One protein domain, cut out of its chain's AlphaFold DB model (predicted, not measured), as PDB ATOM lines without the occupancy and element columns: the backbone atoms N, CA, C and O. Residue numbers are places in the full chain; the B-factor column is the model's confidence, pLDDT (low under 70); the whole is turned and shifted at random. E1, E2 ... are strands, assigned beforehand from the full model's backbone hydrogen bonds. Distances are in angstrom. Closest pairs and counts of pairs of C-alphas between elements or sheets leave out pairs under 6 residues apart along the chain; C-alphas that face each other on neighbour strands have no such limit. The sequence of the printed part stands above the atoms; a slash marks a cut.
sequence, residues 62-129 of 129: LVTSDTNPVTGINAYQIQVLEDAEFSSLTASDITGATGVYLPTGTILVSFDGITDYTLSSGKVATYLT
ATOM      1  N   LEU A  62     175.139 168.298 254.230       84.12
ATOM      2  CA  LEU A  62     175.805 168.351 255.529       84.12
ATOM      3  C   LEU A  62     175.528 169.691 256.202       84.12
ATOM      4  O   LEU A  62     175.742 170.741 255.601       84.12
ATOM      5  N   VAL A  63     175.106 169.639 257.462       82.12
ATOM      6  CA  VAL A  63     174.917 170.823 258.298       82.12
ATOM      7  C   VAL A  63     175.711 170.642 259.580       82.12
ATOM      8  O   VAL A  63     175.541 169.663 260.310       82.12
ATOM      9  N   THR A  64     176.618 171.581 259.812       81.31
ATOM     10  CA  THR A  64     177.456 171.686 261.006       81.31
ATOM     11  C   THR A  64     176.893 172.742 261.950       81.31
ATOM     12  O   THR A  64     176.023 173.524 261.572       81.31
ATOM     13  N   SER A  65     177.343 172.730 263.204       69.94
ATOM     14  CA  SER A  65     176.898 173.653 264.247       69.94
ATOM     15  C   SER A  65     177.173 175.120 263.895       69.94
ATOM     16  O   SER A  65     178.212 175.665 264.261       69.94
ATOM     17  N   ASP A  66     176.227 175.762 263.214       62.53
ATOM     18  CA  ASP A  66     176.385 177.143 262.754       62.53
ATOM     19  C   ASP A  66     175.408 178.117 263.423       62.53
ATOM     20  O   ASP A  66     175.395 179.294 263.076       62.53
ATOM     21  N   THR A  67     174.573 177.675 264.377       66.69
ATOM     22  CA  THR A  67     173.450 178.437 264.989       66.69
ATOM     23  C   THR A  67     172.440 179.030 263.994       66.69
ATOM     24  O   THR A  67     171.385 179.521 264.389       66.69
ATOM     25  N   ASN A  68     172.735 178.950 262.697       79.06
ATOM     26  CA  ASN A  68     171.907 179.412 261.613       79.06
ATOM     27  C   ASN A  68     170.765 178.414 261.416       79.06
ATOM     28  O   ASN A  68     171.018 177.214 261.266       79.06
ATOM     29  N   PRO A  69     169.514 178.891 261.407       84.81
ATOM     30  CA  PRO A  69     168.375 178.027 261.182       84.81
ATOM     31  C   PRO A  69     168.384 177.528 259.732       84.81
ATOM     32  O   PRO A  69     168.504 178.306 258.783       84.81
ATOM     33  N   VAL A  70     168.230 176.220 259.562       86.31
ATOM     34  CA  VAL A  70     167.926 175.582 258.282       86.31
ATOM     35  C   VAL A  70     166.416 175.631 258.122       86.31
ATOM     36  O   VAL A  70     165.702 175.069 258.947       86.31
ATOM     37  N   THR A  71     165.927 176.339 257.104       88.19
ATOM     38  CA  THR A  71     164.494 176.629 256.951       88.19
ATOM     39  C   THR A  71     163.985 176.362 255.545       88.19
ATOM     40  O   THR A  71     164.764 176.369 254.590       88.19
ATOM     41  N   GLY A  72     162.674 176.140 255.420       83.19
ATOM     42  CA  GLY A  72     162.005 175.963 254.128       83.19
ATOM     43  C   GLY A  72     162.464 174.722 253.359       83.19
ATOM     44  O   GLY A  72     162.439 174.712 252.128       83.19
ATOM     45  N   ILE A  73     162.916 173.694 254.078       84.25
ATOM     46  CA  ILE A  73     163.314 172.411 253.498       84.25
ATOM     47  C   ILE A  73     162.127 171.442 253.489       84.25
ATOM     48  O   ILE A  73     161.117 171.659 254.149       84.25
ATOM     49  N   ASN A  74     162.239 170.362 252.722       86.50
ATOM     50  CA  ASN A  74     161.339 169.218 252.826       86.50
ATOM     51  C   ASN A  74     162.192 167.959 252.967       86.50
ATOM     52  O   ASN A  74     162.488 167.274 251.985       86.50
ATOM     53  N   ALA A  75     162.700 167.736 254.176       85.50
ATOM     54  CA  ALA A  75     163.581 166.613 254.449       85.50
ATOM     55  C   ALA A  75     162.794 165.397 254.936       85.50
ATOM     56  O   ALA A  75     162.091 165.474 255.940       85.50
ATOM     57  N   TYR A  76     162.958 164.254 254.275       86.81
ATOM     58  CA  TYR A  76     162.357 162.997 254.731       86.81
ATOM     59  C   TYR A  76     163.190 162.339 255.845       86.81
ATOM     60  O   TYR A  76     162.684 161.513 256.611       86.81
ATOM     61  N   GLN A  77     164.480 162.689 255.941       89.12
ATOM     62  CA  GLN A  77     165.411 162.089 256.893       89.12
ATOM     63  C   GLN A  77     166.507 163.061 257.344       89.12
ATOM     64  O   GLN A  77     167.075 163.799 256.538       89.12
ATOM     65  N   ILE A  78     166.866 162.983 258.629       89.50
ATOM     66  CA  ILE A  78     168.092 163.568 259.185       89.50
ATOM     67  C   ILE A  78     168.902 162.463 259.863       89.50
ATOM     68  O   ILE A  78     168.412 161.785 260.765       89.50
ATOM     69  N   GLN A  79     170.154 162.292 259.450       90.56
ATOM     70  CA  GLN A  79     171.108 161.401 260.104       90.56
ATOM     71  C   GLN A  79     172.081 162.212 260.959       90.56
ATOM     72  O   GLN A  79     172.754 163.114 260.468       90.56
ATOM     73  N   VAL A  80     172.211 161.840 262.226       89.81
ATOM     74  CA  VAL A  80     173.173 162.432 263.155       89.81
ATOM     75  C   VAL A  80     174.546 161.796 262.927       89.81
ATOM     76  O   VAL A  80     174.702 160.577 263.032       89.81
ATOM     77  N   LEU A  81     175.532 162.616 262.559       86.31
ATOM     78  CA  LEU A  81     176.907 162.192 262.261       86.31
ATOM     79  C   LEU A  81     177.862 162.410 263.436       86.31
ATOM     80  O   LEU A  81     178.865 161.705 263.543       86.31
ATOM     81  N   GLU A  82     177.536 163.368 264.300       87.44
ATOM     82  CA  GLU A  82     178.177 163.667 265.582       87.44
ATOM     83  C   GLU A  82     177.073 164.046 266.570       87.44
ATOM     84  O   GLU A  82     176.065 164.597 266.127       87.44
ATOM     85  N   ASP A  83     177.248 163.757 267.866       86.75
ATOM     86  CA  ASP A  83     176.273 164.086 268.917       86.75
ATOM     87  C   ASP A  83     175.721 165.503 268.713       86.75
ATOM     88  O   ASP A  83     176.476 166.477 268.683       86.75
ATOM     89  N   ALA A  84     174.409 165.591 268.492       90.06
ATOM     90  CA  ALA A  84     173.761 166.800 268.015       90.06
ATOM     91  C   ALA A  84     172.696 167.264 268.993       90.06
ATOM     92  O   ALA A  84     171.875 166.480 269.475       90.06
ATOM     93  N   GLU A  85     172.678 168.567 269.231       92.88
ATOM     94  CA  GLU A  85     171.627 169.220 269.990       92.88
ATOM     95  C   GLU A  85     170.892 170.200 269.078       92.88
ATOM     96  O   GLU A  85     171.490 171.046 268.409       92.88
ATOM     97  N   PHE A  86     169.571 170.060 269.039       91.19
ATOM     98  CA  PHE A  86     168.688 170.914 268.267       91.19
ATOM     99  C   PHE A  86     168.083 171.965 269.191       91.19
ATOM    100  O   PHE A  86     167.290 171.649 270.085       91.19
ATOM    101  N   SER A  87     168.413 173.231 268.948       91.00
ATOM    102  CA  SER A  87     167.755 174.353 269.620       91.00
ATOM    103  C   SER A  87     166.326 174.547 269.114       91.00
ATOM    104  O   SER A  87     165.481 175.030 269.861       91.00
ATOM    105  N   SER A  88     166.042 174.133 267.876       91.19
ATOM    106  CA  SER A  88     164.689 174.022 267.330       91.19
ATOM    107  C   SER A  88     164.611 172.893 266.304       91.19
ATOM    108  O   SER A  88     165.510 172.754 265.478       91.19
ATOM    109  N   LEU A  89     163.519 172.142 266.295       90.12
ATOM    110  CA  LEU A  89     163.199 171.139 265.286       90.12
ATOM    111  C   LEU A  89     161.702 171.216 264.978       90.12
ATOM    112  O   LEU A  89     160.868 171.132 265.882       90.12
ATOM    113  N   THR A  90     161.387 171.372 263.698       90.31
ATOM    114  CA  THR A  90     160.028 171.457 263.171       90.31
ATOM    115  C   THR A  90     159.854 170.430 262.062       90.31
ATOM    116  O   THR A  90     160.589 170.411 261.076       90.31
ATOM    117  N   ALA A  91     158.863 169.574 262.238       87.56
ATOM    118  CA  ALA A  91     158.364 168.636 261.250       87.56
ATOM    119  C   ALA A  91     156.843 168.774 261.164       87.56
ATOM    120  O   ALA A  91     156.222 169.371 262.045       87.56
ATOM    121  N   SER A  92     156.236 168.200 260.132       80.25
ATOM    122  CA  SER A  92     154.792 168.317 259.891       80.25
ATOM    123  C   SER A  92     153.925 167.923 261.099       80.25
ATOM    124  O   SER A  92     152.923 168.586 261.363       80.25
ATOM    125  N   ASP A  93     154.366 166.948 261.906       77.69
ATOM    126  CA  ASP A  93     153.666 166.508 263.127       77.69
ATOM    127  C   ASP A  93     154.287 167.022 264.439       77.69
ATOM    128  O   ASP A  93     153.766 166.766 265.527       77.69
ATOM    129  N   ILE A  94     155.428 167.713 264.369       77.06
ATOM    130  CA  ILE A  94     156.191 168.170 265.537       77.06
ATOM    131  C   ILE A  94     156.512 169.643 265.352       77.06
ATOM    132  O   ILE A  94     157.403 170.002 264.591       77.06
ATOM    133  N   THR A  95     155.829 170.515 266.086       75.69
ATOM    134  CA  THR A  95     156.067 171.957 265.989       75.69
ATOM    135  C   THR A  95     156.952 172.442 267.133       75.69
ATOM    136  O   THR A  95     156.570 172.340 268.298       75.69
ATOM    137  N   GLY A  96     158.121 173.004 266.808       71.19
ATOM    138  CA  GLY A  96     158.944 173.753 267.763       71.19
ATOM    139  C   GLY A  96     159.528 172.925 268.910       71.19
ATOM    140  O   GLY A  96     159.589 173.415 270.035       71.19
ATOM    141  N   ALA A  97     159.963 171.689 268.654       82.69
ATOM    142  CA  ALA A  97     160.703 170.926 269.655       82.69
ATOM    143  C   ALA A  97     162.065 171.592 269.915       82.69
ATOM    144  O   ALA A  97     162.821 171.852 268.982       82.69
ATOM    145  N   THR A  98     162.382 171.881 271.176       88.50
ATOM    146  CA  THR A  98     163.611 172.583 271.585       88.50
ATOM    147  C   THR A  98     164.422 171.743 272.563       88.50
ATOM    148  O   THR A  98     163.835 171.047 273.390       88.50
ATOM    149  N   GLY A  99     165.752 171.857 272.533       85.31
ATOM    150  CA  GLY A  99     166.640 171.144 273.463       85.31
ATOM    151  C   GLY A  99     166.676 169.637 273.204       85.31
ATOM    152  O   GLY A  99     166.815 168.841 274.131       85.31
ATOM    153  N   VAL A 100     166.481 169.234 271.948       88.88
ATOM    154  CA  VAL A 100     166.475 167.821 271.568       88.88
ATOM    155  C   VAL A 100     167.918 167.376 271.381       88.88
ATOM    156  O   VAL A 100     168.573 167.790 270.429       88.88
ATOM    157  N   TYR A 101     168.404 166.530 272.285       93.06
ATOM    158  CA  TYR A 101     169.713 165.897 272.174       93.06
ATOM    159  C   TYR A 101     169.590 164.527 271.514       93.06
ATOM    160  O   TYR A 101     168.835 163.677 271.993       93.06
ATOM    161  N   LEU A 102     170.363 164.294 270.456       89.19
ATOM    162  CA  LEU A 102     170.418 163.022 269.750       89.19
ATOM    163  C   LEU A 102     171.866 162.532 269.646       89.19
ATOM    164  O   LEU A 102     172.720 163.258 269.132       89.19
ATOM    165  N   PRO A 103     172.157 161.295 270.087       88.00
ATOM    166  CA  PRO A 103     173.494 160.733 269.973       88.00
ATOM    167  C   PRO A 103     173.832 160.383 268.520       88.00
ATOM    168  O   PRO A 103     172.945 160.147 267.687       88.00
ATOM    169  N   THR A 104     175.127 160.285 268.231       88.00
ATOM    170  CA  THR A 104     175.628 159.918 266.910       88.00
ATOM    171  C   THR A 104     175.041 158.603 266.399       88.00
ATOM    172  O   THR A 104     174.837 157.646 267.147       88.00
ATOM    173  N   GLY A 105     174.769 158.542 265.097       79.94
ATOM    174  CA  GLY A 105     174.133 157.391 264.459       79.94
ATOM    175  C   GLY A 105     172.611 157.349 264.598       79.94
ATOM    176  O   GLY A 105     171.988 156.470 264.001       79.94
ATOM    177  N   THR A 106     171.998 158.295 265.317       86.25
ATOM    178  CA  THR A 106     170.539 158.452 265.313       86.25
ATOM    179  C   THR A 106     170.047 158.855 263.926       86.25
ATOM    180  O   THR A 106     170.660 159.680 263.246       86.25
ATOM    181  N   ILE A 107     168.914 158.289 263.517       89.88
ATOM    182  CA  ILE A 107     168.228 158.635 262.275       89.88
ATOM    183  C   ILE A 107     166.824 159.115 262.629       89.88
ATOM    184  O   ILE A 107     166.011 158.347 263.141       89.88
ATOM    185  N   LEU A 108     166.544 160.378 262.330       88.31
ATOM    186  CA  LEU A 108     165.200 160.935 262.338       88.31
ATOM    187  C   LEU A 108     164.568 160.698 260.973       88.31
ATOM    188  O   LEU A 108     165.165 161.032 259.951       88.31
ATOM    189  N   VAL A 109     163.361 160.143 260.962       85.94
ATOM    190  CA  VAL A 109     162.566 159.939 259.747       85.94
ATOM    191  C   VAL A 109     161.223 160.615 259.956       85.94
ATOM    192  O   VAL A 109     160.585 160.409 260.987       85.94
ATOM    193  N   SER A 110     160.797 161.412 258.981       83.44
ATOM    194  CA  SER A 110     159.466 162.010 258.950       83.44
ATOM    195  C   SER A 110     158.845 161.747 257.587       83.44
ATOM    196  O   SER A 110     159.430 162.092 256.563       83.44
ATOM    197  N   PHE A 111     157.673 161.112 257.575       74.94
ATOM    198  CA  PHE A 111     156.955 160.794 256.338       74.94
ATOM    199  C   PHE A 111     156.321 162.033 255.705       74.94
ATOM    200  O   PHE A 111     156.270 162.129 254.483       74.94
ATOM    201  N   ASP A 112     155.906 162.986 256.537       79.81
ATOM    202  CA  ASP A 112     155.293 164.244 256.113       79.81
ATOM    203  C   ASP A 112     156.303 165.404 256.035       79.81
ATOM    204  O   ASP A 112     155.935 166.520 255.672       79.81
ATOM    205  N   GLY A 113     157.579 165.143 256.334       84.81
ATOM    206  CA  GLY A 113     158.695 166.063 256.127       84.81
ATOM    207  C   GLY A 113     159.114 166.867 257.362       84.81
ATOM    208  O   GLY A 113     158.312 167.288 258.197       84.81
ATOM    209  N   ILE A 114     160.420 167.099 257.455       89.56
ATOM    210  CA  ILE A 114     161.063 168.048 258.364       89.56
ATOM    211  C   ILE A 114     161.214 169.359 257.594       89.56
ATOM    212  O   ILE A 114     161.826 169.371 256.521       89.56
ATOM    213  N   THR A 115     160.646 170.438 258.135       90.12
ATOM    214  CA  THR A 115     160.558 171.735 257.450       90.12
ATOM    215  C   THR A 115     161.660 172.689 257.865       90.12
ATOM    216  O   THR A 115     162.198 173.415 257.030       90.12
ATOM    217  N   ASP A 116     162.006 172.681 259.154       89.75
ATOM    218  CA  ASP A 116     162.950 173.629 259.728       89.75
ATOM    219  C   ASP A 116     163.679 173.009 260.920       89.75
ATOM    220  O   ASP A 116     163.083 172.306 261.737       89.75
ATOM    221  N   TYR A 117     164.964 173.304 261.078       90.19
ATOM    222  CA  TYR A 117     165.696 172.971 262.293       90.19
ATOM    223  C   TYR A 117     166.892 173.894 262.511       90.19
ATOM    224  O   TYR A 117     167.440 174.471 261.580       90.19
ATOM    225  N   THR A 118     167.328 174.003 263.761       90.44
ATOM    226  CA  THR A 118     168.521 174.756 264.150       90.44
ATOM    227  C   THR A 118     169.345 173.888 265.079       90.44
ATOM    228  O   THR A 118     168.821 173.366 266.066       90.44
ATOM    229  N   LEU A 119     170.630 173.734 264.767       90.38
ATOM    230  CA  LEU A 119     171.584 173.046 265.631       90.38
ATOM    231  C   LEU A 119     172.240 174.049 266.582       90.38
ATOM    232  O   LEU A 119     172.778 175.064 266.135       90.38
ATOM    233  N   SER A 120     172.241 173.737 267.877       90.44
ATOM    234  CA  SER A 120     173.122 174.392 268.850       90.44
ATOM    235  C   SER A 120     174.515 173.762 268.849       90.44
ATOM    236  O   SER A 120     175.499 174.460 269.080       90.44
ATOM    237  N   SER A 121     174.615 172.460 268.565       88.38
ATOM    238  CA  SER A 121     175.885 171.735 268.465       88.38
ATOM    239  C   SER A 121     175.771 170.479 267.594       88.38
ATOM    240  O   SER A 121     174.668 170.015 267.291       88.38
ATOM    241  N   GLY A 122     176.922 169.936 267.189       89.12
ATOM    242  CA  GLY A 122     177.028 168.675 266.459       89.12
ATOM    243  C   GLY A 122     177.010 168.813 264.940       89.12
ATOM    244  O   GLY A 122     177.227 169.887 264.368       89.12
ATOM    245  N   LYS A 123     176.767 167.680 264.281       87.56
ATOM    246  CA  LYS A 123     176.796 167.559 262.825       87.56
ATOM    247  C   LYS A 123     175.743 166.575 262.359       87.56
ATOM    248  O   LYS A 123     175.660 165.449 262.851       87.56
ATOM    249  N   VAL A 124     174.979 166.981 261.355       89.69
ATOM    250  CA  VAL A 124     173.927 166.154 260.768       89.69
ATOM    251  C   VAL A 124     174.006 166.163 259.252       89.69
ATOM    252  O   VAL A 124     174.602 167.048 258.636       89.69
ATOM    253  N   ALA A 125     173.387 165.162 258.651       87.75
ATOM    254  CA  ALA A 125     173.121 165.115 257.232       87.75
ATOM    255  C   ALA A 125     171.624 165.089 256.981       87.75
ATOM    256  O   ALA A 125     170.907 164.270 257.556       87.75
ATOM    257  N   THR A 126     171.185 165.959 256.088       87.69
ATOM    258  CA  THR A 126     169.774 166.188 255.803       87.69
ATOM    259  C   THR A 126     169.458 165.745 254.394       87.69
ATOM    260  O   THR A 126     170.095 166.184 253.436       87.69
ATOM    261  N   TYR A 127     168.457 164.886 254.264       84.88
ATOM    262  CA  TYR A 127     168.055 164.297 253.002       84.88
ATOM    263  C   TYR A 127     166.700 164.830 252.577       84.88
ATOM    264  O   TYR A 127     165.695 164.621 253.260       84.88
ATOM    265  N   LEU A 128     166.702 165.538 251.453       82.62
ATOM    266  CA  LEU A 128     165.517 166.140 250.856       82.62
ATOM    267  C   LEU A 128     164.762 165.115 250.007       82.62
ATOM    268  O   LEU A 128     165.370 164.172 249.495       82.62
ATOM    269  N   THR A 129     163.449 165.301 249.884       72.50
ATOM    270  CA  THR A 129     162.611 164.563 248.926       72.50
ATOM    271  C   THR A 129     162.635 165.166 247.525       72.50
ATOM    272  O   THR A 129     163.022 166.347 247.376       72.50
TER     273      THR A 129
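AT A GLANCE: This is residues 62 to 129 of the 129 residues of an uncharacterized protein of Cyanobacteria bacterium QH_9_48_43 (UniProt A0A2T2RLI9). Two long strands, E2 and E5, fold back on themselves and run side by side round a small, flattened ring, whose two walls face each other. The short strands E3 and E4 lie along one rim of the ring next to E2, and the short strand E1 lies at the opposite rim next to E5. The printed part has 68 residues with no named helix and five named strands, E1 to E5 in that order along the chain, 49 residues in strands: the class is all strand. They form one branched, strongly twisted sheet whose neighbour pairs are antiparallel. The whole is compact, with a radius of gyration of the C-alphas of 10.3 A, and its C-alphas span 25 by 20 by 16 A.

HOW THE PARTS SIT: E2, residues 75 to 91, bends by 168 degrees at residue 85. Its antiparallel neighbour over those residues is E5, residues 107 to 128, which bends by 155 degrees at residue 123. N 78 and O 108 are within hydrogen-bond range at 2.9 A, N 79 and O 125 at 2.8 A, and N 90 and O 116 at 2.8 A. On the other side of E2 from E5 lie E3, residues 94 to 97, beside residues 88 to 91, and E4, residues 100 to 102, beside residues 84 to 86. E2 and E3 form a hairpin, at 138 degrees between their directions, with N 91 and O 94 at 2.8 A. E4 is antiparallel to E2 at 123 degrees, with N 86 and O 100 at 2.8 A. E3 runs on into E4 across a break of 2 residues, at 96 degrees, and the two meet only through their link. E1, residues 62 to 64, is an edge strand beside residues 123 to 125 of E5, on the other side of E5 from E2. E1 and E5 are antiparallel at 143 degrees, with N 63 and O 124 at 2.9 A. E1 is apart from E2, E3 and E4.

IN THESE COORDINATES: E1 begins at C-alpha 62, at (175.805, 168.351, 255.529). E2, 17 residues, measures 8.8 A from first to last C-alpha; C-alpha 75 is at (163.581, 166.613, 254.449). E5, the longest strand with 22 residues, measures 13.9 A and ends at C-alpha 128, at (165.517, 166.140, 250.856).

THE WHOLE: The C-alphas of Asp 66 and Phe 111, the two farthest apart, are 26.2 A from each other. The printed part has no cut and no long link. The mean pLDDT of the printed part is 85.2; residues 65 to 67 are under 70.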